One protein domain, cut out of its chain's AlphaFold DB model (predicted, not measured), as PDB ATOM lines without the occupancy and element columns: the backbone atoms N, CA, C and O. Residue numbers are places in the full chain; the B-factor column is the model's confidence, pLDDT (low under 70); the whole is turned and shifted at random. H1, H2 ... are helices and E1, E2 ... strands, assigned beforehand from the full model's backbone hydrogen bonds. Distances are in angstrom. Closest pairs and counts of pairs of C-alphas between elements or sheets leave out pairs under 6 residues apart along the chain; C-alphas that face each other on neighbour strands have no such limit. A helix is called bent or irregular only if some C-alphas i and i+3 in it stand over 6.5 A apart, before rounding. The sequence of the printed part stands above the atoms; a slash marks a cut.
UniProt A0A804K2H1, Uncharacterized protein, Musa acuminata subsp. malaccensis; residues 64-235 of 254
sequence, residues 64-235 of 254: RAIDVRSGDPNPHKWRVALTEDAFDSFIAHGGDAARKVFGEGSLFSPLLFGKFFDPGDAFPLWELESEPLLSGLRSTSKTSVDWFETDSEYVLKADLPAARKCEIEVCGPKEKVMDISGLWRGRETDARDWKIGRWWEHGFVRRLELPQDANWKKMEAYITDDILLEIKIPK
ATOM      1  N   ARG A  64      45.840  13.011  -0.528       90.50
ATOM      2  CA  ARG A  64      46.121  11.658  -0.028       90.50
ATOM      3  C   ARG A  64      45.241  10.634  -0.735       90.50
ATOM      4  O   ARG A  64      44.032  10.820  -0.818       90.50
ATOM      5  N   ALA A  65      45.838   9.542  -1.206       91.50
ATOM      6  CA  ALA A  65      45.090   8.407  -1.741       91.50
ATOM      7  C   ALA A  65      44.353   7.645  -0.620       91.50
ATOM      8  O   ALA A  65      44.854   7.529   0.505       91.50
ATOM      9  N   ILE A  66      43.159   7.140  -0.924       90.12
ATOM     10  CA  ILE A  66      42.411   6.204  -0.078       90.12
ATOM     11  C   ILE A  66      42.567   4.809  -0.677       90.12
ATOM     12  O   ILE A  66      42.348   4.622  -1.873       90.12
ATOM     13  N   ASP A  67      42.889   3.825   0.158       86.25
ATOM     14  CA  ASP A  67      42.908   2.430  -0.274       86.25
ATOM     15  C   ASP A  67      41.487   1.959  -0.608       86.25
ATOM     16  O   ASP A  67      40.608   1.934   0.260       86.25
ATOM     17  N   VAL A  68      41.278   1.537  -1.855       87.00
ATOM     18  CA  VAL A  68      40.046   0.874  -2.292       87.00
ATOM     19  C   VAL A  68      40.160  -0.607  -1.951       87.00
ATOM     20  O   VAL A  68      41.008  -1.326  -2.485       87.00
ATOM     21  N   ARG A  69      39.314  -1.075  -1.038       84.06
ATOM     22  CA  ARG A  69      39.334  -2.466  -0.573       84.06
ATOM     23  C   ARG A  69      38.283  -3.281  -1.312       84.06
ATOM     24  O   ARG A  69      37.160  -2.825  -1.511       84.06
ATOM     25  N   SER A  70      38.612  -4.528  -1.642       77.88
ATOM     26  CA  SER A  70      37.570  -5.519  -1.911       77.88
ATOM     27  C   SER A  70      36.846  -5.782  -0.593       77.88
ATOM     28  O   SER A  70      37.465  -6.235   0.370       77.88
ATOM     29  N   GLY A  71      35.563  -5.444  -0.535       65.31
ATOM     30  CA  GLY A  71      34.742  -5.576   0.659       65.31
ATOM     31  C   GLY A  71      34.561  -7.036   1.070       65.31
ATOM     32  O   GLY A  71      34.485  -7.933   0.227       65.31
ATOM     33  N   ASP A  72      34.469  -7.256   2.381       58.78
ATOM     34  CA  ASP A  72      33.947  -8.496   2.952       58.78
ATOM     35  C   ASP A  72      32.494  -8.646   2.452       58.78
ATOM     36  O   ASP A  72      31.704  -7.712   2.638       58.78
ATOM     37  N   PRO A  73      32.109  -9.761   1.805       57.38
ATOM     38  CA  PRO A  73      30.730  -9.995   1.383       57.38
ATOM     39  C   PRO A  73      29.770 -10.165   2.567       57.38
ATOM     40  O   PRO A  73      28.623 -10.531   2.332       57.38
ATOM     41  N   ASN A  74      30.220  -9.938   3.813       62.50
ATOM     42  CA  ASN A  74      29.408  -9.950   5.020       62.50
ATOM     43  C   ASN A  74      28.030  -9.296   4.771       62.50
ATOM     44  O   ASN A  74      27.921  -8.064   4.752       62.50
ATOM     45  N   PRO A  75      26.966 -10.114   4.644       62.91
ATOM     46  CA  PRO A  75      25.630  -9.650   4.283       62.91
ATOM     47  C   PRO A  75      24.924  -8.959   5.457       62.91
ATOM     48  O   PRO A  75      23.735  -8.651   5.386       62.91
ATOM     49  N   HIS A  76      25.619  -8.779   6.584       68.81
ATOM     50  CA  HIS A  76      25.054  -8.228   7.806       68.81
ATOM     51  C   HIS A  76      25.338  -6.735   8.009       68.81
ATOM     52  O   HIS A  76      24.776  -6.156   8.939       68.81
ATOM     53  N   LYS A  77      26.161  -6.097   7.161       80.94
ATOM     54  CA  LYS A  77      26.315  -4.631   7.173       80.94
ATOM     55  C   LYS A  77      25.032  -3.953   6.683       80.94
ATOM     56  O   LYS A  77      24.347  -4.485   5.815       80.94
ATOM     57  N   TRP A  78      24.741  -2.780   7.238       87.25
ATOM     58  CA  TRP A  78      23.615  -1.911   6.874       87.25
ATOM     59  C   TRP A  78      22.242  -2.577   7.055       87.25
ATOM     60  O   TRP A  78      21.273  -2.225   6.400       87.25
ATOM     61  N   ARG A  79      22.151  -3.559   7.964       84.06
ATOM     62  CA  ARG A  79      20.927  -4.338   8.203       84.06
ATOM     63  C   ARG A  79      19.777  -3.537   8.790       84.06
ATOM     64  O   ARG A  79      18.619  -3.873   8.552       84.06
ATOM     65  N   VAL A  80      20.093  -2.556   9.627       91.19
ATOM     66  CA  VAL A  80      19.088  -1.654  10.178       91.19
ATOM     67  C   VAL A  80      18.926  -0.508   9.194       91.19
ATOM     68  O   VAL A  80      19.823   0.329   9.071       91.19
ATOM     69  N   ALA A  81      17.781  -0.491   8.518       93.88
ATOM     70  CA  ALA A  81      17.411   0.598   7.633       93.88
ATOM     71  C   ALA A  81      17.223   1.894   8.436       93.88
ATOM     72  O   ALA A  81      16.590   1.899   9.500       93.88
ATOM     73  N   LEU A  82      17.771   2.991   7.928       96.81
ATOM     74  CA  LEU A  82      17.482   4.331   8.410       96.81
ATOM     75  C   LEU A  82      16.149   4.767   7.800       96.81
ATOM     76  O   LEU A  82      16.090   5.148   6.638       96.81
ATOM     77  N   THR A  83      15.073   4.702   8.582       97.25
ATOM     78  CA  THR A  83      13.753   5.197   8.165       97.25
ATOM     79  C   THR A  83      13.647   6.713   8.331       97.25
ATOM     80  O   THR A  83      14.411   7.310   9.092       97.25
ATOM     81  N   GLU A  84      12.671   7.335   7.666       97.44
ATOM     82  CA  GLU A  84      12.404   8.778   7.773       97.44
ATOM     83  C   GLU A  84      12.148   9.208   9.227       97.44
ATOM     84  O   GLU A  84      12.863  10.063   9.743       97.44
ATOM     85  N   ASP A  85      11.270   8.508   9.957       97.44
ATOM     86  CA  ASP A  85      11.017   8.778  11.383       97.44
ATOM     87  C   ASP A  85      12.282   8.649  12.255       97.44
ATOM     88  O   ASP A  85      12.505   9.421  13.195       97.44
ATOM     89  N   ALA A  86      13.119   7.643  11.970       96.81
ATOM     90  CA  ALA A  86      14.362   7.431  12.702       96.81
ATOM     91  C   ALA A  86      15.367   8.550  12.410       96.81
ATOM     92  O   ALA A  86      16.050   9.007  13.330       96.81
ATOM     93  N   PHE A  87      15.428   9.007  11.161       97.31
ATOM     94  CA  PHE A  87      16.260  10.121  10.736       97.31
ATOM     95  C   PHE A  87      15.817  11.440  11.366       97.31
ATOM     96  O   PHE A  87      16.654  12.131  11.945       97.31
ATOM     97  N   ASP A  88      14.525  11.758  11.336       96.31
ATOM     98  CA  ASP A  88      13.975  12.983  11.923       96.31
ATOM     99  C   ASP A  88      14.241  13.046  13.427       96.31
ATOM    100  O   ASP A  88      14.755  14.042  13.950       96.31
ATOM    101  N   SER A  89      13.979  11.937  14.124       96.25
ATOM    102  CA  SER A  89      14.294  11.795  15.546       96.25
ATOM    103  C   SER A  89      15.794  11.958  15.813       96.25
ATOM    104  O   SER A  89      16.197  12.688  16.724       96.25
ATOM    105  N   PHE A  90      16.642  11.331  14.997       94.75
ATOM    106  CA  PHE A  90      18.092  11.416  15.136       94.75
ATOM    107  C   PHE A  90      18.626  12.831  14.876       94.75
ATOM    108  O   PHE A  90      19.406  13.336  15.681       94.75
ATOM    109  N   ILE A  91      18.197  13.513  13.814       94.44
ATOM    110  CA  ILE A  91      18.659  14.866  13.468       94.44
ATOM    111  C   ILE A  91      18.191  15.915  14.473       94.44
ATOM    112  O   ILE A  91      18.945  16.850  14.774       94.44
ATOM    113  N   ALA A  92      16.996  15.756  15.047       94.38
ATOM    114  CA  ALA A  92      16.502  16.642  16.100       94.38
ATOM    115  C   ALA A  92      17.432  16.660  17.329       94.38
ATOM    116  O   ALA A  92      17.653  17.719  17.919       94.38
ATOM    117  N   HIS A  93      18.043  15.518  17.668       90.88
ATOM    118  CA  HIS A  93      18.872  15.346  18.871       90.88
ATOM    119  C   HIS A  93      20.381  15.207  18.590       90.88
ATOM    120  O   HIS A  93      21.199  15.285  19.505       90.88
ATOM    121  N   GLY A  94      20.777  15.006  17.332       82.62
ATOM    122  CA  GLY A  94      22.145  14.666  16.926       82.62
ATOM    123  C   GLY A  94      23.142  15.827  16.979       82.62
ATOM    124  O   GLY A  94      24.355  15.596  16.921       82.62
ATOM    125  N   GLY A  95      22.646  17.059  17.121       89.62
ATOM    126  CA  GLY A  95      23.447  18.282  17.184       89.62
ATOM    127  C   GLY A  95      24.140  18.632  15.862       89.62
ATOM    128  O   GLY A  95      23.872  18.049  14.811       89.62
ATOM    129  N   ASP A  96      25.058  19.596  15.912       89.88
ATOM    130  CA  ASP A  96      25.688  20.155  14.704       89.88
ATOM    131  C   ASP A  96      26.581  19.157  13.970       89.88
ATOM    132  O   ASP A  96      26.667  19.184  12.745       89.88
ATOM    133  N   ALA A  97      27.206  18.231  14.697       88.12
ATOM    134  CA  ALA A  97      28.028  17.193  14.092       88.12
ATOM    135  C   ALA A  97      27.193  16.246  13.206       88.12
ATOM    136  O   ALA A  97      27.615  15.941  12.093       88.12
ATOM    137  N   ALA A  98      25.984  15.858  13.638       90.88
ATOM    138  CA  ALA A  98      25.080  15.057  12.812       90.88
ATOM    139  C   ALA A  98      24.599  15.849  11.588       90.88
ATOM    140  O   ALA A  98      24.634  15.342  10.469       90.88
ATOM    141  N   ARG A  99      24.224  17.122  11.774       92.25
ATOM    142  CA  ARG A  99      23.801  18.000  10.667       92.25
ATOM    143  C   ARG A  99      24.913  18.251   9.657       92.25
ATOM    144  O   ARG A  99      24.630  18.376   8.477       92.25
ATOM    145  N   LYS A 100      26.176  18.284  10.078       91.06
ATOM    146  CA  LYS A 100      27.307  18.406   9.151       91.06
ATOM    147  C   LYS A 100      27.460  17.173   8.258       91.06
ATOM    148  O   LYS A 100      27.867  17.301   7.112       91.06
ATOM    149  N   VAL A 101      27.149  15.991   8.784       92.75
ATOM    150  CA  VAL A 101      27.271  14.717   8.061       92.75
ATOM    151  C   VAL A 101      26.062  14.470   7.174       92.75
ATOM    152  O   VAL A 101      26.227  14.127   6.012       92.75
ATOM    153  N   PHE A 102      24.855  14.662   7.697       95.00
ATOM    154  CA  PHE A 102      23.613  14.240   7.044       95.00
ATOM    155  C   PHE A 102      22.714  15.403   6.607       95.00
ATOM    156  O   PHE A 102      21.597  15.183   6.134       95.00
ATOM    157  N   GLY A 103      23.171  16.640   6.795       93.38
ATOM    158  CA  GLY A 103      22.422  17.839   6.441       93.38
ATOM    159  C   GLY A 103      22.248  18.023   4.940       93.38
ATOM    160  O   GLY A 103      22.819  17.302   4.121       93.38
ATOM    161  N   GLU A 104      21.433  19.015   4.600       92.25
ATOM    162  CA  GLU A 104      21.077  19.360   3.227       92.25
ATOM    163  C   GLU A 104      22.326  19.532   2.344       92.25
ATOM    164  O   GLU A 104      23.275  20.214   2.723       92.25
ATOM    165  N   GLY A 105      22.326  18.882   1.176       92.12
ATOM    166  CA  GLY A 105      23.427  18.938   0.213       92.12
ATOM    167  C   GLY A 105      24.635  18.044   0.508       92.12
ATOM    168  O   GLY A 105      25.526  17.959  -0.331       92.12
ATOM    169  N   SER A 106      24.664  17.320   1.629       94.94
ATOM    170  CA  SER A 106      25.696  16.304   1.879       94.94
ATOM    171  C   SER A 106      25.485  15.041   1.036       94.94
ATOM    172  O   SER A 106      24.358  14.553   0.917       94.94
ATOM    173  N   LEU A 107      26.581  14.423   0.571       95.94
ATOM    174  CA  LEU A 107      26.567  13.096  -0.066       95.94
ATOM    175  C   LEU A 107      25.895  12.034   0.818       95.94
ATOM    176  O   LEU A 107      25.278  11.095   0.315       95.94
ATOM    177  N   PHE A 108      25.984  12.172   2.140       95.88
ATOM    178  CA  PHE A 108      25.458  11.201   3.103       95.88
ATOM    179  C   PHE A 108      24.033  11.525   3.565       95.88
ATOM    180  O   PHE A 108      23.445  10.746   4.305       95.88
ATOM    181  N   SER A 109      23.448  12.640   3.115       96.38
ATOM    182  CA  SER A 109      22.076  13.006   3.472       96.38
ATOM    183  C   SER A 109      21.054  12.062   2.834       96.38
ATOM    184  O   SER A 109      21.090  11.879   1.613       96.38
ATOM    185  N   PRO A 110      20.084  11.510   3.584       97.25
ATOM    186  CA  PRO A 110      19.002  10.734   2.981       97.25
ATOM    187  C   PRO A 110      18.103  11.572   2.061       97.25
ATOM    188  O   PRO A 110      17.316  11.012   1.312       97.25
ATOM    189  N   LEU A 111      18.221  12.904   2.087       95.50
ATOM    190  CA  LEU A 111      17.398  13.835   1.312       95.50
ATOM    191  C   LEU A 111      18.134  14.448   0.109       95.50
ATOM    192  O   LEU A 111      17.615  15.369  -0.520       95.50
ATOM    193  N   LEU A 112      19.334  13.957  -0.232       94.69
ATOM    194  CA  LEU A 112      20.159  14.515  -1.314       94.69
ATOM    195  C   LEU A 112      19.421  14.592  -2.662       94.69
ATOM    196  O   LEU A 112      19.607  15.550  -3.404       94.69
ATOM    197  N   PHE A 113      18.572  13.606  -2.964       91.06
ATOM    198  CA  PHE A 113      17.864  13.486  -4.245       91.06
ATOM    199  C   PHE A 113      16.403  13.968  -4.176       91.06
ATOM    200  O   PHE A 113      15.545  13.488  -4.917       91.06
ATOM    201  N   GLY A 114      16.092  14.878  -3.246       87.25
ATOM    202  CA  GLY A 114      14.780  15.528  -3.109       87.25
ATOM    203  C   GLY A 114      13.686  14.695  -2.429       87.25
ATOM    204  O   GLY A 114      12.683  15.253  -1.994       87.25
ATOM    205  N   LYS A 115      13.884  13.383  -2.287       91.19
ATOM    206  CA  LYS A 115      13.047  12.478  -1.489       91.19
ATOM    207  C   LYS A 115      13.914  11.661  -0.543       91.19
ATOM    208  O   LYS A 115      15.103  11.485  -0.808       91.19
ATOM    209  N   PHE A 116      13.301  11.142   0.516       96.31
ATOM    210  CA  PHE A 116      13.983  10.258   1.447       96.31
ATOM    211  C   PHE A 116      14.475   8.988   0.741       96.31
ATOM    212  O   PHE A 116      13.716   8.301   0.053       96.31
ATOM    213  N   PHE A 117      15.756   8.691   0.918       96.50
ATOM    214  CA  PHE A 117      16.416   7.488   0.442       96.50
ATOM    215  C   PHE A 117      17.463   7.054   1.468       96.50
ATOM    216  O   PHE A 117      18.380   7.821   1.780       96.50
ATOM    217  N   ASP A 118      17.339   5.829   1.980       96.75
ATOM    218  CA  ASP A 118      18.268   5.294   2.973       96.75
ATOM    219  C   ASP A 118      19.698   5.238   2.393       96.75
ATOM    220  O   ASP A 118      19.932   4.578   1.382       96.75
ATOM    221  N   PRO A 119      20.700   5.902   2.998       96.44
ATOM    222  CA  PRO A 119      22.083   5.822   2.534       96.44
ATOM    223  C   PRO A 119      22.709   4.419   2.605       96.44
ATOM    224  O   PRO A 119      23.734   4.185   1.953       96.44
ATOM    225  N   GLY A 120      22.110   3.509   3.381       93.62
ATOM    226  CA  GLY A 120      22.432   2.083   3.452       93.62
ATOM    227  C   GLY A 120      21.837   1.230   2.323       93.62
ATOM    228  O   GLY A 120      22.214   0.060   2.198       93.62
ATOM    229  N   ASP A 121      20.986   1.807   1.472       93.44
ATOM    230  CA  ASP A 121      20.507   1.195   0.232       93.44
ATOM    231  C   ASP A 121      21.380   1.622  -0.956       93.44
ATOM    232  O   ASP A 121      21.913   2.734  -1.003       93.44
ATOM    233  N   ALA A 122      21.567   0.717  -1.919       92.50
ATOM    234  CA  ALA A 122      22.387   0.987  -3.094       92.50
ATOM    235  C   ALA A 122      21.636   1.891  -4.084       92.50
ATOM    236  O   ALA A 122      20.478   1.639  -4.410       92.50
ATOM    237  N   PHE A 123      22.293   2.959  -4.540       94.25
ATOM    238  CA  PHE A 123      21.713   3.936  -5.461       94.25
ATOM    239  C   PHE A 123      22.437   3.933  -6.820       94.25
ATOM    240  O   PHE A 123      23.667   4.075  -6.831       94.25
ATOM    241  N   PRO A 124      21.728   3.835  -7.962       94.81
ATOM    242  CA  PRO A 124      22.322   3.851  -9.302       94.81
ATOM    243  C   PRO A 124      22.692   5.275  -9.737       94.81
ATOM    244  O   PRO A 124      22.064   5.883 -10.599       94.81
ATOM    245  N   LEU A 125      23.723   5.839  -9.105       95.75
ATOM    246  CA  LEU A 125      24.072   7.256  -9.233       95.75
ATOM    247  C   LEU A 125      24.332   7.690 -10.681       95.75
ATOM    248  O   LEU A 125      23.819   8.716 -11.107       95.75
ATOM    249  N   TRP A 126      25.112   6.904 -11.426       95.25
ATOM    250  CA  TRP A 126      25.513   7.237 -12.797       95.25
ATOM    251  C   TRP A 126      24.463   6.898 -13.860       95.25
ATOM    252  O   TRP A 126      24.653   7.255 -15.014       95.25
ATOM    253  N   GLU A 127      23.342   6.272 -13.494       93.06
ATOM    254  CA  GLU A 127      22.182   6.156 -14.394       93.06
ATOM    255  C   GLU A 127      21.337   7.442 -14.409       93.06
ATOM    256  O   GLU A 127      20.404   7.576 -15.201       93.06
ATOM    257  N   LEU A 128      21.655   8.393 -13.525       92.88
ATOM    258  CA  LEU A 128      20.938   9.646 -13.340       92.88
ATOM    259  C   LEU A 128      21.879  10.835 -13.551       92.88
ATOM    260  O   LEU A 128      23.046  10.810 -13.167       92.88
ATOM    261  N   GLU A 129      21.357  11.920 -14.114       89.94
ATOM    262  CA  GLU A 129      22.121  13.154 -14.304       89.94
ATOM    263  C   GLU A 129      22.149  14.006 -13.024       89.94
ATOM    264  O   GLU A 129      21.137  14.150 -12.330       89.94
ATOM    265  N   SER A 130      23.300  14.618 -12.721       91.75
ATOM    266  CA  SER A 130      23.477  15.418 -11.500       91.75
ATOM    267  C   SER A 130      22.712  16.743 -11.525       91.75
ATOM    268  O   SER A 130      22.129  17.139 -10.517       91.75
ATOM    269  N   GLU A 131      22.659  17.410 -12.679       89.94
ATOM    270  CA  GLU A 131      22.004  18.712 -12.860       89.94
ATOM    271  C   GLU A 131      20.525  18.736 -12.435       89.94
ATOM    272  O   GLU A 131      20.182  19.527 -11.550       89.94
ATOM    273  N   PRO A 132      19.627  17.887 -12.973       90.50
ATOM    274  CA  PRO A 132      18.218  17.934 -12.590       90.50
ATOM    275  C   PRO A 132      18.006  17.609 -11.106       90.50
ATOM    276  O   PRO A 132      17.179  18.250 -10.456       90.50
ATOM    277  N   LEU A 133      18.781  16.670 -10.554       88.62
ATOM    278  CA  LEU A 133      18.647  16.222  -9.166       88.62
ATOM    279  C   LEU A 133      19.172  17.237  -8.148       88.62
ATOM    280  O   LEU A 133      18.631  17.335  -7.048       88.62
ATOM    281  N   LEU A 134      20.210  17.998  -8.503       91.75
ATOM    282  CA  LEU A 134      20.877  18.927  -7.592       91.75
ATOM    283  C   LEU A 134      20.581  20.401  -7.880       91.75
ATOM    284  O   LEU A 134      21.022  21.252  -7.110       91.75
ATOM    285  N   SER A 135      19.834  20.726  -8.937       89.62
ATOM    286  CA  SER A 135      19.541  22.102  -9.379       89.62
ATOM    287  C   SER A 135      19.147  23.054  -8.237       89.62
ATOM    288  O   SER A 135      19.751  24.118  -8.069       89.62
ATOM    289  N   GLY A 136      18.197  22.657  -7.383       88.50
ATOM    290  CA  GLY A 136      17.770  23.449  -6.223       88.50
ATOM    291  C   GLY A 136      18.883  23.669  -5.190       88.50
ATOM    292  O   GLY A 136      19.091  24.788  -4.713       88.50
ATOM    293  N   LEU A 137      19.664  22.628  -4.898       90.69
ATOM    294  CA  LEU A 137      20.785  22.686  -3.956       90.69
ATOM    295  C   LEU A 137      21.946  23.531  -4.499       90.69
ATOM    296  O   LEU A 137      22.551  24.300  -3.755       90.69
ATOM    297  N   ARG A 138      22.233  23.442  -5.802       89.88
ATOM    298  CA  ARG A 138      23.263  24.242  -6.484       89.88
ATOM    299  C   ARG A 138      22.889  25.716  -6.534       89.88
ATOM    300  O   ARG A 138      23.721  26.559  -6.204       89.88
ATOM    301  N   SER A 139      21.628  26.028  -6.847       89.56
ATOM    302  CA  SER A 139      21.124  27.412  -6.883       89.56
ATOM    303  C   SER A 139      21.257  28.141  -5.541       89.56
ATOM    304  O   SER A 139      21.375  29.362  -5.501       89.56
ATOM    305  N   THR A 140      21.283  27.382  -4.444       90.12
ATOM    306  CA  THR A 140      21.438  27.887  -3.076       90.12
ATOM    307  C   THR A 140      22.840  27.652  -2.504       90.12
ATOM    308  O   THR A 140      23.072  27.937  -1.331       90.12
ATOM    309  N   SER A 141      23.778  27.149  -3.318       88.69
ATOM    310  CA  SER A 141      25.158  26.808  -2.930       88.69
ATOM    311  C   SER A 141      25.246  25.874  -1.717       88.69
ATOM    312  O   SER A 141      26.171  25.966  -0.913       88.69
ATOM    313  N   LYS A 142      24.268  24.976  -1.574       87.31
ATOM    314  CA  LYS A 142      24.158  24.048  -0.443       87.31
ATOM    315  C   LYS A 142      24.840  22.706  -0.677       87.31
ATOM    316  O   LYS A 142      25.047  21.977   0.281       87.31
ATOM    317  N   THR A 143      25.172  22.366  -1.924       90.19
ATOM    318  CA  THR A 143      25.847  21.107  -2.264       90.19
ATOM    319  C   THR A 143      27.135  21.351  -3.039       90.19
ATOM    320  O   THR A 143      27.181  22.178  -3.951       90.19
ATOM    321  N   SER A 144      28.161  20.593  -2.677       89.12
ATOM    322  CA  SER A 144      29.413  20.405  -3.414       89.12
ATOM    323  C   SER A 144      29.492  19.018  -4.058       89.12
ATOM    324  O   SER A 144      30.519  18.654  -4.632       89.12
ATOM    325  N   VAL A 145      28.413  18.232  -3.959       95.44
ATOM    326  CA  VAL A 145      28.321  16.918  -4.585       95.44
ATOM    327  C   VAL A 145      28.145  17.089  -6.087       95.44
ATOM    328  O   VAL A 145      27.304  17.858  -6.566       95.44
ATOM    329  N   ASP A 146      28.933  16.343  -6.840       96.62
ATOM    330  CA  ASP A 146      28.798  16.245  -8.280       96.62
ATOM    331  C   ASP A 146      29.268  14.880  -8.763       96.62
ATOM    332  O   ASP A 146      30.201  14.289  -8.220       96.62
ATOM    333  N   TRP A 147      28.621  14.381  -9.801       97.75
ATOM    334  CA  TRP A 147      29.038  13.173 -10.484       97.75
ATOM    335  C   TRP A 147      28.770  13.327 -11.969       97.75
ATOM    336  O   TRP A 147      27.837  14.013 -12.390       97.75
ATOM    337  N   PHE A 148      29.616  12.686 -12.756       96.75
ATOM    338  CA  PHE A 148      29.513  12.705 -14.201       96.75
ATOM    339  C   PHE A 148      30.204  11.484 -14.798       96.75
ATOM    340  O   PHE A 148      31.028  10.816 -14.164       96.75
ATOM    341  N   GLU A 149      29.849  11.211 -16.042       96.69
ATOM    342  CA  GLU A 149      30.446  10.186 -16.879       96.69
ATOM    343  C   GLU A 149      31.247  10.854 -18.000       96.69
ATOM    344  O   GLU A 149      30.853  11.881 -18.552       96.69
ATOM    345  N   THR A 150      32.389  10.264 -18.331       95.94
ATOM    346  CA  THR A 150      33.198  10.605 -19.504       95.94
ATOM    347  C   THR A 150      33.339   9.377 -20.400       95.94
ATOM    348  O   THR A 150      32.978   8.263 -20.012       95.94
ATOM    349  N   ASP A 151      33.945   9.537 -21.574       95.25
ATOM    350  CA  ASP A 151      34.233   8.412 -22.473       95.25
ATOM    351  C   ASP A 151      35.113   7.330 -21.821       95.25
ATOM    352  O   ASP A 151      35.023   6.158 -22.183       95.25
ATOM    353  N   SER A 152      35.948   7.699 -20.842       96.06
ATOM    354  CA  SER A 152      36.937   6.806 -20.228       96.06
ATOM    355  C   SER A 152      36.640   6.397 -18.786       96.06
ATOM    356  O   SER A 152      37.145   5.368 -18.337       96.06
ATOM    357  N   GLU A 153      35.878   7.189 -18.035       97.31
ATOM    358  CA  GLU A 153      35.702   7.001 -16.591       97.31
ATOM    359  C   GLU A 153      34.410   7.613 -16.042       97.31
ATOM    360  O   GLU A 153      33.862   8.564 -16.601       97.31
ATOM    361  N   TYR A 154      33.983   7.089 -14.897       97.75
ATOM    362  CA  TYR A 154      32.971   7.669 -14.023       97.75
ATOM    363  C   TYR A 154      33.648   8.432 -12.889       97.75
ATOM    364  O   TYR A 154      34.604   7.932 -12.287       97.75
ATOM    365  N   VAL A 155      33.146   9.623 -12.574       98.06
ATOM    366  CA  VAL A 155      33.709  10.485 -11.531       98.06
ATOM    367  C   VAL A 155      32.634  10.846 -10.516       98.06
ATOM    368  O   VAL A 155      31.496  11.139 -10.882       98.06
ATOM    369  N   LEU A 156      33.009  10.837  -9.238       98.12
ATOM    370  CA  LEU A 156      32.230  11.371  -8.123       98.12
ATOM    371  C   LEU A 156      33.106  12.325  -7.313       98.12
ATOM    372  O   LEU A 156      34.244  12.001  -6.971       98.12
ATOM    373  N   LYS A 157      32.553  13.486  -6.975       97.06
ATOM    374  CA  LYS A 157      33.151  14.496  -6.105       97.06
ATOM    375  C   LYS A 157      32.166  14.870  -5.012       97.06
ATOM    376  O   LYS A 157      30.978  15.026  -5.281       97.06
ATOM    377  N   ALA A 158      32.647  14.996  -3.784       95.56
ATOM    378  CA  ALA A 158      31.826  15.418  -2.657       95.56
ATOM    379  C   ALA A 158      32.688  15.906  -1.496       95.56
ATOM    380  O   ALA A 158      33.794  15.405  -1.289       95.56
ATOM    381  N   ASP A 159      32.146  16.804  -0.679       92.69
ATOM    382  CA  ASP A 159      32.763  17.116   0.605       92.69
ATOM    383  C   ASP A 159      32.551  15.985   1.618       92.69
ATOM    384  O   ASP A 159      31.466  15.415   1.769       92.69
ATOM    385  N   LEU A 160      33.606  15.696   2.367       89.62
ATOM    386  CA  LEU A 160      33.614  14.824   3.520       89.62
ATOM    387  C   LEU A 160      33.328  15.637   4.782       89.62
ATOM    388  O   LEU A 160      33.935  16.687   5.023       89.62
ATOM    389  N   PRO A 161      32.458  15.135   5.667       79.44
ATOM    390  CA  PRO A 161      32.114  15.830   6.894       79.44
ATOM    391  C   PRO A 161      33.221  15.677   7.943       79.44
ATOM    392  O   PRO A 161      33.101  14.866   8.849       79.44
ATOM    393  N   ALA A 162      34.307  16.453   7.828       65.69
ATOM    394  CA  ALA A 162      35.432  16.559   8.782       65.69
ATOM    395  C   ALA A 162      35.912  15.227   9.409       65.69
ATOM    396  O   ALA A 162      36.433  15.195  10.530       65.69
ATOM    397  N   ALA A 163      35.724  14.122   8.692       59.09
ATOM    398  CA  ALA A 163      36.020  12.786   9.153       59.09
ATOM    399  C   ALA A 163      37.472  12.480   8.803       59.09
ATOM    400  O   ALA A 163      37.849  12.422   7.637       59.09
ATOM    401  N   ARG A 164      38.302  12.236   9.823       59.47
ATOM    402  CA  ARG A 164      39.723  11.901   9.622       59.47
ATOM    403  C   ARG A 164      39.935  10.533   8.957       59.47
ATOM    404  O   ARG A 164      41.053  10.221   8.557       59.47
ATOM    405  N   LYS A 165      38.893   9.696   8.879       72.50
ATOM    406  CA  LYS A 165      38.936   8.341   8.318       72.50
ATOM    407  C   LYS A 165      37.686   8.095   7.462       72.50
ATOM    408  O   LYS A 165      36.599   7.908   8.001       72.50
ATOM    409  N   CYS A 166      37.867   8.108   6.143       84.62
ATOM    410  CA  CYS A 166      36.911   7.611   5.156       84.62
ATOM    411  C   CYS A 166      37.465   6.305   4.577       84.62
ATOM    412  O   CYS A 166      38.664   6.210   4.303       84.62
ATOM    413  N   GLU A 167      36.601   5.317   4.402       87.81
ATOM    414  CA  GLU A 167      36.891   4.004   3.837       87.81
ATOM    415  C   GLU A 167      36.055   3.800   2.575       87.81
ATOM    416  O   GLU A 167      34.888   4.201   2.524       87.81
ATOM    417  N   ILE A 168      36.654   3.154   1.574       85.44
ATOM    418  CA  ILE A 168      35.962   2.728   0.360       85.44
ATOM    419  C   ILE A 168      36.090   1.213   0.259       85.44
ATOM    420  O   ILE A 168      37.191   0.665   0.149       85.44
ATOM    421  N   GLU A 169      34.948   0.540   0.314       86.38
ATOM    422  CA  GLU A 169      34.835  -0.907   0.153       86.38
ATOM    423  C   GLU A 169      33.955  -1.198  -1.064       86.38
ATOM    424  O   GLU A 169      32.843  -0.691  -1.164       86.38
ATOM    425  N   VAL A 170      34.429  -2.032  -1.988       80.00
ATOM    426  CA  VAL A 170      33.632  -2.490  -3.137       80.00
ATOM    427  C   VAL A 170      33.223  -3.937  -2.904       80.00
ATOM    428  O   VAL A 170      34.074  -4.825  -2.820       80.00
ATOM    429  N   CYS A 171      31.925  -4.190  -2.779       76.19
ATOM    430  CA  CYS A 171      31.381  -5.529  -2.584       76.19
ATOM    431  C   CYS A 171      31.170  -6.220  -3.939       76.19
ATOM    432  O   CYS A 171      30.470  -5.694  -4.789       76.19
ATOM    433  N   GLY A 172      31.741  -7.424  -4.100       58.97
ATOM    434  CA  GLY A 172      31.322  -8.452  -5.065       58.97
ATOM    435  C   GLY A 172      31.570  -8.205  -6.575       58.97
ATOM    436  O   GLY A 172      31.529  -7.086  -7.069       58.97
ATOM    437  N   PRO A 173      31.788  -9.270  -7.376       48.41
ATOM    438  CA  PRO A 173      31.830  -9.177  -8.841       48.41
ATOM    439  C   PRO A 173      30.446  -9.211  -9.522       48.41
ATOM    440  O   PRO A 173      30.381  -8.954 -10.723       48.41
ATOM    441  N   LYS A 174      29.368  -9.571  -8.802       56.59
ATOM    442  CA  LYS A 174      28.001  -9.747  -9.348       56.59
ATOM    443  C   LYS A 174      27.069  -8.573  -9.041       56.59
ATOM    444  O   LYS A 174      26.407  -8.088  -9.944       56.59
ATOM    445  N   GLU A 175      27.052  -8.115  -7.795       64.38
ATOM    446  CA  GLU A 175      26.361  -6.898  -7.365       64.38
ATOM    447  C   GLU A 175      27.442  -5.846  -7.163       64.38
ATOM    448  O   GLU A 175      28.067  -5.823  -6.110       64.38
ATOM    449  N   LYS A 176      27.770  -5.067  -8.199       84.06
ATOM    450  CA  LYS A 176      28.880  -4.111  -8.129       84.06
ATOM    451  C   LYS A 176      28.472  -2.902  -7.281       84.06
ATOM    452  O   LYS A 176      28.145  -1.857  -7.826       84.06
ATOM    453  N   VAL A 177      28.470  -3.040  -5.961       90.69
ATOM    454  CA  VAL A 177      28.109  -1.952  -5.040       90.69
ATOM    455  C   VAL A 177      29.362  -1.426  -4.353       90.69
ATOM    456  O   VAL A 177      30.162  -2.193  -3.816       90.69
ATOM    457  N   MET A 178      29.530  -0.108  -4.372       92.94
ATOM    458  CA  MET A 178      30.572   0.607  -3.646       92.94
ATOM    459  C   MET A 178      29.987   1.247  -2.388       92.94
ATOM    460  O   MET A 178      29.065   2.057  -2.471       92.94
ATOM    461  N   ASP A 179      30.571   0.932  -1.236       92.19
ATOM    462  CA  ASP A 179      30.284   1.561   0.046       92.19
ATOM    463  C   ASP A 179      31.320   2.673   0.298       92.19
ATOM    464  O   ASP A 179      32.518   2.403   0.438       92.19
ATOM    465  N   ILE A 180      30.863   3.920   0.417       94.12
ATOM    466  CA  ILE A 180      31.657   5.043   0.937       94.12
ATOM    467  C   ILE A 180      31.249   5.227   2.393       94.12
ATOM    468  O   ILE A 180      30.110   5.606   2.659       94.12
ATOM    469  N   SER A 181      32.131   4.940   3.348       92.25
ATOM    470  CA  SER A 181      31.757   4.936   4.770       92.25
ATOM    471  C   SER A 181      32.840   5.493   5.685       92.25
ATOM    472  O   SER A 181      34.005   5.591   5.313       92.25
ATOM    473  N   GLY A 182      32.466   5.870   6.903       89.75
ATOM    474  CA  GLY A 182      33.414   6.368   7.893       89.75
ATOM    475  C   GLY A 182      32.757   6.675   9.231       89.75
ATOM    476  O   GLY A 182      31.535   6.689   9.355       89.75
ATOM    477  N   LEU A 183      33.578   6.921  10.249       88.12
ATOM    478  CA  LEU A 183      33.106   7.345  11.566       88.12
ATOM    479  C   LEU A 183      33.024   8.871  11.622       88.12
ATOM    480  O   LEU A 183      33.971   9.558  11.232       88.12
ATOM    481  N   TRP A 184      31.930   9.399  12.170       84.81
ATOM    482  CA  TRP A 184      31.795  10.835  12.457       84.81
ATOM    483  C   TRP A 184      31.682  11.136  13.959       84.81
ATOM    484  O   TRP A 184      31.876  12.283  14.364       84.81
ATOM    485  N   ARG A 185      31.431  10.123  14.802       76.75
ATOM    486  CA  ARG A 185      31.417  10.228  16.272       76.75
ATOM    487  C   ARG A 185      32.515   9.346  16.896       76.75
ATOM    488  O   ARG A 185      32.881   8.315  16.348       76.75
ATOM    489  N   GLY A 186      33.102   9.810  18.007       67.38
ATOM    490  CA  GLY A 186      34.347   9.282  18.587       67.38
ATOM    491  C   GLY A 186      34.304   7.882  19.235       67.38
ATOM    492  O   GLY A 186      33.260   7.424  19.684       67.38
ATOM    493  N   ARG A 187      35.529   7.325  19.339       54.06
ATOM    494  CA  ARG A 187      36.018   5.967  19.685       54.06
ATOM    495  C   ARG A 187      35.534   4.830  18.782       54.06
ATOM    496  O   ARG A 187      34.349   4.659  18.549       54.06
ATOM    497  N   GLU A 188      36.518   4.038  18.342       55.53
ATOM    498  CA  GLU A 188      36.388   2.657  17.872       55.53
ATOM    499  C   GLU A 188      35.632   1.839  18.937       55.53
ATOM    500  O   GLU A 188      36.228   1.130  19.739       55.53
ATOM    501  N   THR A 189      34.307   1.969  19.010       52.97
ATOM    502  CA  THR A 189      33.464   0.818  19.346       52.97
ATOM    503  C   THR A 189      33.806  -0.233  18.305       52.97
ATOM    504  O   THR A 189      33.760   0.122  17.124       52.97
ATOM    505  N   ASP A 190      34.241  -1.423  18.738       52.16
ATOM    506  CA  ASP A 190      34.767  -2.525  17.917       52.16
ATOM    507  C   ASP A 190      34.401  -2.357  16.441       52.16
ATOM    508  O   ASP A 190      33.243  -2.506  16.059       52.16
ATOM    509  N   ALA A 191      35.373  -1.920  15.631       56.16
ATOM    510  CA  ALA A 191      35.166  -1.218  14.355       56.16
ATOM    511  C   ALA A 191      34.324  -1.965  13.292       56.16
ATOM    512  O   ALA A 191      34.040  -1.406  12.230       56.16
ATOM    513  N   ARG A 192      33.905  -3.208  13.568       57.62
ATOM    514  CA  ARG A 192      32.966  -3.997  12.765       57.62
ATOM    515  C   ARG A 192      31.493  -3.881  13.194       57.62
ATOM    516  O   ARG A 192      30.636  -4.006  12.323       57.62
ATOM    517  N   ASP A 193      31.177  -3.600  14.457       71.44
ATOM    518  CA  ASP A 193      29.806  -3.752  14.980       71.44
ATOM    519  C   ASP A 193      28.888  -2.572  14.649       71.44
ATOM    520  O   ASP A 193      27.688  -2.749  14.421       71.44
ATOM    521  N   TRP A 194      29.441  -1.361  14.533       84.44
ATOM    522  CA  TRP A 194      28.635  -0.165  14.258       84.44
ATOM    523  C   TRP A 194      27.922  -0.227  12.900       84.44
ATOM    524  O   TRP A 194      26.853   0.356  12.758       84.44
ATOM    525  N   LYS A 195      28.464  -0.974  11.924       87.00
ATOM    526  CA  LYS A 195      27.853  -1.161  10.596       87.00
ATOM    527  C   LYS A 195      26.608  -2.069  10.637       87.00
ATOM    528  O   LYS A 195      25.889  -2.122   9.647       87.00
ATOM    529  N   ILE A 196      26.345  -2.799  11.729       86.38
ATOM    530  CA  ILE A 196      25.256  -3.797  11.831       86.38
ATOM    531  C   ILE A 196      24.024  -3.236  12.562       86.38
ATOM    532  O   ILE A 196      22.902  -3.653  12.284       86.38
ATOM    533  N   GLY A 197      24.228  -2.307  13.501       87.75
ATOM    534  CA  GLY A 197      23.167  -1.667  14.284       87.75
ATOM    535  C   GLY A 197      22.653  -0.364  13.666       87.75
ATOM    536  O   GLY A 197      22.639  -0.198  12.449       87.75
ATOM    537  N   ARG A 198      22.259   0.586  14.526       91.69
ATOM    538  CA  ARG A 198      21.913   1.968  14.144       91.69
ATOM    539  C   ARG A 198      23.163   2.742  13.731       91.69
ATOM    540  O   ARG A 198      23.672   3.592  14.458       91.69
ATOM    541  N   TRP A 199      23.690   2.397  12.567       91.62
ATOM    542  CA  TRP A 199      24.989   2.847  12.082       91.62
ATOM    543  C   TRP A 199      25.128   4.372  12.050       91.62
ATOM    544  O   TRP A 199      26.212   4.881  12.333       91.62
ATOM    545  N   TRP A 200      24.036   5.099  11.795       92.69
ATOM    546  CA  TRP A 200      23.998   6.563  11.726       92.69
ATOM    547  C   TRP A 200      24.347   7.253  13.051       92.69
ATOM    548  O   TRP A 200      24.808   8.395  13.045       92.69
ATOM    549  N   GLU A 201      24.199   6.571  14.192       90.31
ATOM    550  CA  GLU A 201      24.567   7.107  15.510       90.31
ATOM    551  C   GLU A 201      26.096   7.193  15.706       90.31
ATOM    552  O   GLU A 201      26.575   7.978  16.531       90.31
ATOM    553  N   HIS A 202      26.870   6.433  14.921       88.44
ATOM    554  CA  HIS A 202      28.325   6.285  15.066       88.44
ATOM    555  C   HIS A 202      29.109   6.719  13.820       88.44
ATOM    556  O   HIS A 202      30.180   7.330  13.915       88.44
ATOM    557  N   GLY A 203      28.573   6.413  12.642       90.38
ATOM    558  CA  GLY A 203      29.222   6.611  11.358       90.38
ATOM    559  C   GLY A 203      28.237   6.978  10.256       90.38
ATOM    560  O   GLY A 203      27.071   7.265  10.504       90.38
ATOM    561  N   PHE A 204      28.750   7.043   9.039       92.81
ATOM    562  CA  PHE A 204      28.004   7.348   7.829       92.81
ATOM    563  C   PHE A 204      28.312   6.310   6.758       92.81
ATOM    564  O   PHE A 204      29.381   5.691   6.761       92.81
ATOM    565  N   VAL A 205      27.375   6.153   5.832       94.25
ATOM    566  CA  VAL A 205      27.542   5.359   4.622       94.25
ATOM    567  C   VAL A 205      26.822   6.045   3.468       94.25
ATOM    568  O   VAL A 205      25.830   6.737   3.677       94.25
ATOM    569  N   ARG A 206      27.329   5.864   2.254       95.94
ATOM    570  CA  ARG A 206      26.570   5.979   1.014       95.94
ATOM    571  C   ARG A 206      26.913   4.778   0.148       95.94
ATOM    572  O   ARG A 206      28.088   4.573  -0.158       95.94
ATOM    573  N   ARG A 207      25.903   4.005  -0.245       94.94
ATOM    574  CA  ARG A 207      26.080   2.869  -1.154       94.94
ATOM    575  C   ARG A 207      25.666   3.241  -2.563       94.94
ATOM    576  O   ARG A 207      24.573   3.756  -2.781       94.94
ATOM    577  N   LEU A 208      26.552   2.986  -3.512       95.56
ATOM    578  CA  LEU A 208      26.366   3.341  -4.912       95.56
ATOM    579  C   LEU A 208      26.499   2.096  -5.778       95.56
ATOM    580  O   LEU A 208      27.474   1.351  -5.651       95.56
ATOM    581  N   GLU A 209      25.538   1.880  -6.665       94.50
ATOM    582  CA  GLU A 209      25.662   0.866  -7.706       94.50
ATOM    583  C   GLU A 209      26.641   1.362  -8.769       94.50
ATOM    584  O   GLU A 209      26.615   2.522  -9.189       94.50
ATOM    585  N   LEU A 210      27.549   0.483  -9.174       93.56
ATOM    586  CA  LEU A 210      28.520   0.759 -10.215       93.56
ATOM    587  C   LEU A 210      27.959   0.310 -11.567       93.56
ATOM    588  O   LEU A 210      27.475  -0.823 -11.672       93.56
ATOM    589  N   PRO A 211      28.128   1.123 -12.623       93.38
ATOM    590  CA  PRO A 211      27.739   0.755 -13.977       93.38
ATOM    591  C   PRO A 211      28.333  -0.577 -14.450       93.38
ATOM    592  O   PRO A 211      29.398  -1.039 -14.009       93.38
ATOM    593  N   GLN A 212      27.652  -1.211 -15.404       90.94
ATOM    594  CA  GLN A 212      28.023  -2.541 -15.885       90.94
ATOM    595  C   GLN A 212      29.435  -2.585 -16.488       90.94
ATOM    596  O   GLN A 212      30.158  -3.565 -16.284       90.94
ATOM    597  N   ASP A 213      29.865  -1.533 -17.171       93.06
ATOM    598  CA  ASP A 213      31.187  -1.408 -17.788       93.06
ATOM    599  C   ASP A 213      32.242  -0.801 -16.844       93.06
ATOM    600  O   ASP A 213      33.401  -0.665 -17.230       93.06
ATOM    601  N   ALA A 214      31.901  -0.492 -15.588       92.75
ATOM    602  CA  ALA A 214      32.856   0.039 -14.623       92.75
ATOM    603  C   ALA A 214      33.928  -1.003 -14.250       92.75
ATOM    604  O   ALA A 214      33.635  -2.150 -13.863       92.75
ATOM    605  N   ASN A 215      35.192  -0.588 -14.320       92.25
ATOM    606  CA  ASN A 215      36.372  -1.338 -13.903       92.25
ATOM    607  C   ASN A 215      36.786  -0.956 -12.478       92.25
ATOM    608  O   ASN A 215      37.820  -0.329 -12.245       92.25
ATOM    609  N   TRP A 216      35.988  -1.394 -11.507       89.12
ATOM    610  CA  TRP A 216      36.210  -1.114 -10.086       89.12
ATOM    611  C   TRP A 216      37.592  -1.547  -9.565       89.12
ATOM    612  O   TRP A 216      38.093  -0.970  -8.608       89.12
ATOM    613  N   LYS A 217      38.245  -2.528 -10.206       89.25
ATOM    614  CA  LYS A 217      39.594  -2.987  -9.831       89.25
ATOM    615  C   LYS A 217      40.679  -1.936 -10.068       89.25
ATOM    616  O   LYS A 217      41.753  -2.045  -9.487       89.25
ATOM    617  N   LYS A 218      40.422  -0.973 -10.956       92.25
ATOM    618  CA  LYS A 218      41.304   0.162 -11.253       92.25
ATOM    619  C   LYS A 218      40.751   1.474 -10.692       92.25
ATOM    620  O   LYS A 218      41.137   2.537 -11.157       92.25
ATOM    621  N   MET A 219      39.807   1.398  -9.757       93.06
ATOM    622  CA  MET A 219      39.261   2.579  -9.107       93.06
ATOM    623  C   MET A 219      40.347   3.295  -8.312       93.06
ATOM    624  O   MET A 219      41.138   2.665  -7.610       93.06
ATOM    625  N   GLU A 220      40.324   4.616  -8.384       94.88
ATOM    626  CA  GLU A 220      41.197   5.488  -7.619       94.88
ATOM    627  C   GLU A 220      40.348   6.430  -6.772       94.88
ATOM    628  O   GLU A 220      39.297   6.908  -7.205       94.88
ATOM    629  N   ALA A 221      40.805   6.708  -5.557       95.06
ATOM    630  CA  ALA A 221      40.121   7.616  -4.658       95.06
ATOM    631  C   ALA A 221      41.113   8.493  -3.906       95.06
ATOM    632  O   ALA A 221      42.169   8.036  -3.460       95.06
ATOM    633  N   TYR A 222      40.759   9.763  -3.751       94.06
ATOM    634  CA  TYR A 222      41.636  10.785  -3.204       94.06
ATOM    635  C   TYR A 222      40.878  11.716  -2.272       94.06
ATOM    636  O   TYR A 222      39.727  12.058  -2.528       94.06
ATOM    637  N   ILE A 223      41.561  12.169  -1.225       92.56
ATOM    638  CA  ILE A 223      41.106  13.254  -0.357       92.56
ATOM    639  C   ILE A 223      42.054  14.431  -0.522       92.56
ATOM    640  O   ILE A 223      43.269  14.252  -0.420       92.56
ATOM    641  N   THR A 224      41.500  15.618  -0.751       91.94
ATOM    642  CA  THR A 224      42.237  16.887  -0.808       91.94
ATOM    643  C   THR A 224      41.826  17.767   0.372       91.94
ATOM    644  O   THR A 224      40.633  17.895   0.653       91.94
ATOM    645  N   ASP A 225      42.803  18.331   1.089       88.62
ATOM    646  CA  ASP A 225      42.598  19.198   2.269       88.62
ATOM    647  C   ASP A 225      41.745  18.578   3.391       88.62
ATOM    648  O   ASP A 225      41.079  19.284   4.144       88.62
ATOM    649  N   ASP A 226      41.734  17.244   3.496       86.56
ATOM    650  CA  ASP A 226      40.878  16.474   4.415       86.56
ATOM    651  C   ASP A 226      39.361  16.731   4.254       86.56
ATOM    652  O   ASP A 226      38.563  16.332   5.108       86.56
ATOM    653  N   ILE A 227      38.953  17.375   3.156       88.31
ATOM    654  CA  ILE A 227      37.573  17.805   2.905       88.31
ATOM    655  C   ILE A 227      37.061  17.218   1.594       88.31
ATOM    656  O   ILE A 227      36.042  16.548   1.610       88.31
ATOM    657  N   LEU A 228      37.741  17.405   0.466       92.62
ATOM    658  CA  LEU A 228      37.191  17.005  -0.831       92.62
ATOM    659  C   LEU A 228      37.534  15.548  -1.155       92.62
ATOM    660  O   LEU A 228      38.706  15.231  -1.365       92.62
ATOM    661  N   LEU A 229      36.520  14.690  -1.252       94.81
ATOM    662  CA  LEU A 229      36.621  13.346  -1.816       94.81
ATOM    663  C   LEU A 229      36.465  13.406  -3.339       94.81
ATOM    664  O   LEU A 229      35.486  13.949  -3.845       94.81
ATOM    665  N   GLU A 230      37.392  12.781  -4.055       96.62
ATOM    666  CA  GLU A 230      37.294  12.501  -5.489       96.62
ATOM    667  C   GLU A 230      37.464  10.995  -5.714       96.62
ATOM    668  O   GLU A 230      38.485  10.425  -5.326       96.62
ATOM    669  N   ILE A 231      36.480  10.356  -6.348       97.00
ATOM    670  CA  ILE A 231      36.527   8.954  -6.779       97.00
ATOM    671  C   ILE A 231      36.487   8.915  -8.303       97.00
ATOM    672  O   ILE A 231      35.648   9.571  -8.923       97.00
ATOM    673  N   LYS A 232      37.376   8.117  -8.891       97.56
ATOM    674  CA  LYS A 232      37.464   7.867 -10.329       97.56
ATOM    675  C   LYS A 232      37.393   6.380 -10.609       97.56
ATOM    676  O   LYS A 232      38.107   5.586  -9.997       97.56
ATOM    677  N   ILE A 233      36.528   6.003 -11.538       96.44
ATOM    678  CA  ILE A 233      36.244   4.608 -11.863       96.44
ATOM    679  C   ILE A 233      36.411   4.437 -13.370       96.44
ATOM    680  O   ILE A 233      35.508   4.796 -14.129       96.44
ATOM    681  N   PRO A 234      37.550   3.897 -13.831       96.56
ATOM    682  CA  PRO A 234      37.769   3.669 -15.250       96.56
ATOM    683  C   PRO A 234      36.719   2.727 -15.836       96.56
ATOM    684  O   PRO A 234      36.271   1.792 -15.169       96.56
ATOM    685  N   LYS A 235      36.375   2.920 -17.104       95.44
ATOM    686  CA  LYS A 235      35.580   1.963 -17.876       95.44
ATOM    687  C   LYS A 235      36.432   0.769 -18.304       95.44
ATOM    688  O   LYS A 235      37.667   0.816 -18.337       95.44
TER     689      LYS A 235
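This is residues 64 to 235 of the 254 residues of an uncharacterized protein of Musa acuminata subsp. malaccensis (UniProt A0A804K2H1). Two four-strand sheets, E1 E4 E5 E6 and E2 E3 E8 E7, stand partly face to face like a loose sandwich, near each other at edge strands E1 and E7. Helices H1 and H2 gather at one end, H3 sits beside edge strand E2, and the long link of residues 103 to 129 runs past the side where E6 and E2 are the edges. The 172 printed residues hold, in order, E1 H1 H2 H3 E2 E3 E4 E5 E6 E7 E8, with under half of the residues in named elements; the class is mixed, helices and strands. The first sheet is mixed, the second all antiparallel. The whole is compact, with a radius of gyration of the C-alphas of 15.2 A and spans of 45 by 39 by 29 A.

Find C-alpha 68 at (40.046, 0.874, -2.292), where E1 begins; it ends at residue 70. Read on to H1, residues 84 to 93, 14.4 A long, and H2, residues 95 to 102. H3, residues 130 to 139, starts at C-alpha 130, (23.477, 15.418, -11.500); it is irregular, with C-alphas 133 and 136 7.9 A apart. Then come E2, residues 146 to 149; E3, 153 to 159, 20.2 A; E4, 166 to 171; E5, 177 to 183, 19.7 A; E6, 203 to 209, 20.2 A; E7, 220 to 224; and E8, 228 to 234, 19.6 A, ending at C-alpha 234, (37.769, 3.669, -15.250).

Start at E1, parallel to E4, with N 69 and O 168 3.0 A apart. E4 E5 E6 form a meander, each strand the antiparallel neighbour of the one before: look at N 167 and O 181, 2.8 A, then N 180 and O 206, 2.9 A. This sheet is twisted, with C-alphas up to 4.3 A off its best plane. In the other sheet, compare N 148 and O 155 of hairpin E2 and E3, 3.1 A; N 156 and O 231 of E3 and E8, 2.9 A; and N 222 and O 230 of hairpin E7 and E8, 2.8 A. The closest C-alphas of E1 and E7, Val 68 and Glu 220, are 7.1 A apart. H2 only grazes the first sheet with residues 98 to 102; its closest C-alphas to E6 are Val 101 and Phe 204, 7.4 A. H1 is on neither sheet and is close to H2 but not clearly touching, Ile 91 to Ala 98 being the closest C-alphas at 6.5 A. H3 only grazes the second sheet with residues 130 to 138, and C-alphas Ser 130 and Trp 147 of E2 are the closest at 6.1 A. Every O i to N i+4 pair is within hydrogen-bond range in H2, against 5 of 6 in H1 and 4 of 6 in H3.

The C-alphas farthest apart, His 93 and Asp 151, are 44.6 A apart. The printed part has no cut; its long links are E1 to H1, H2 to H3 and E5 to E6. Look for pLDDT under 70 at residues 71 to 76, 162 to 164, 172 to 175 and 186 to 192.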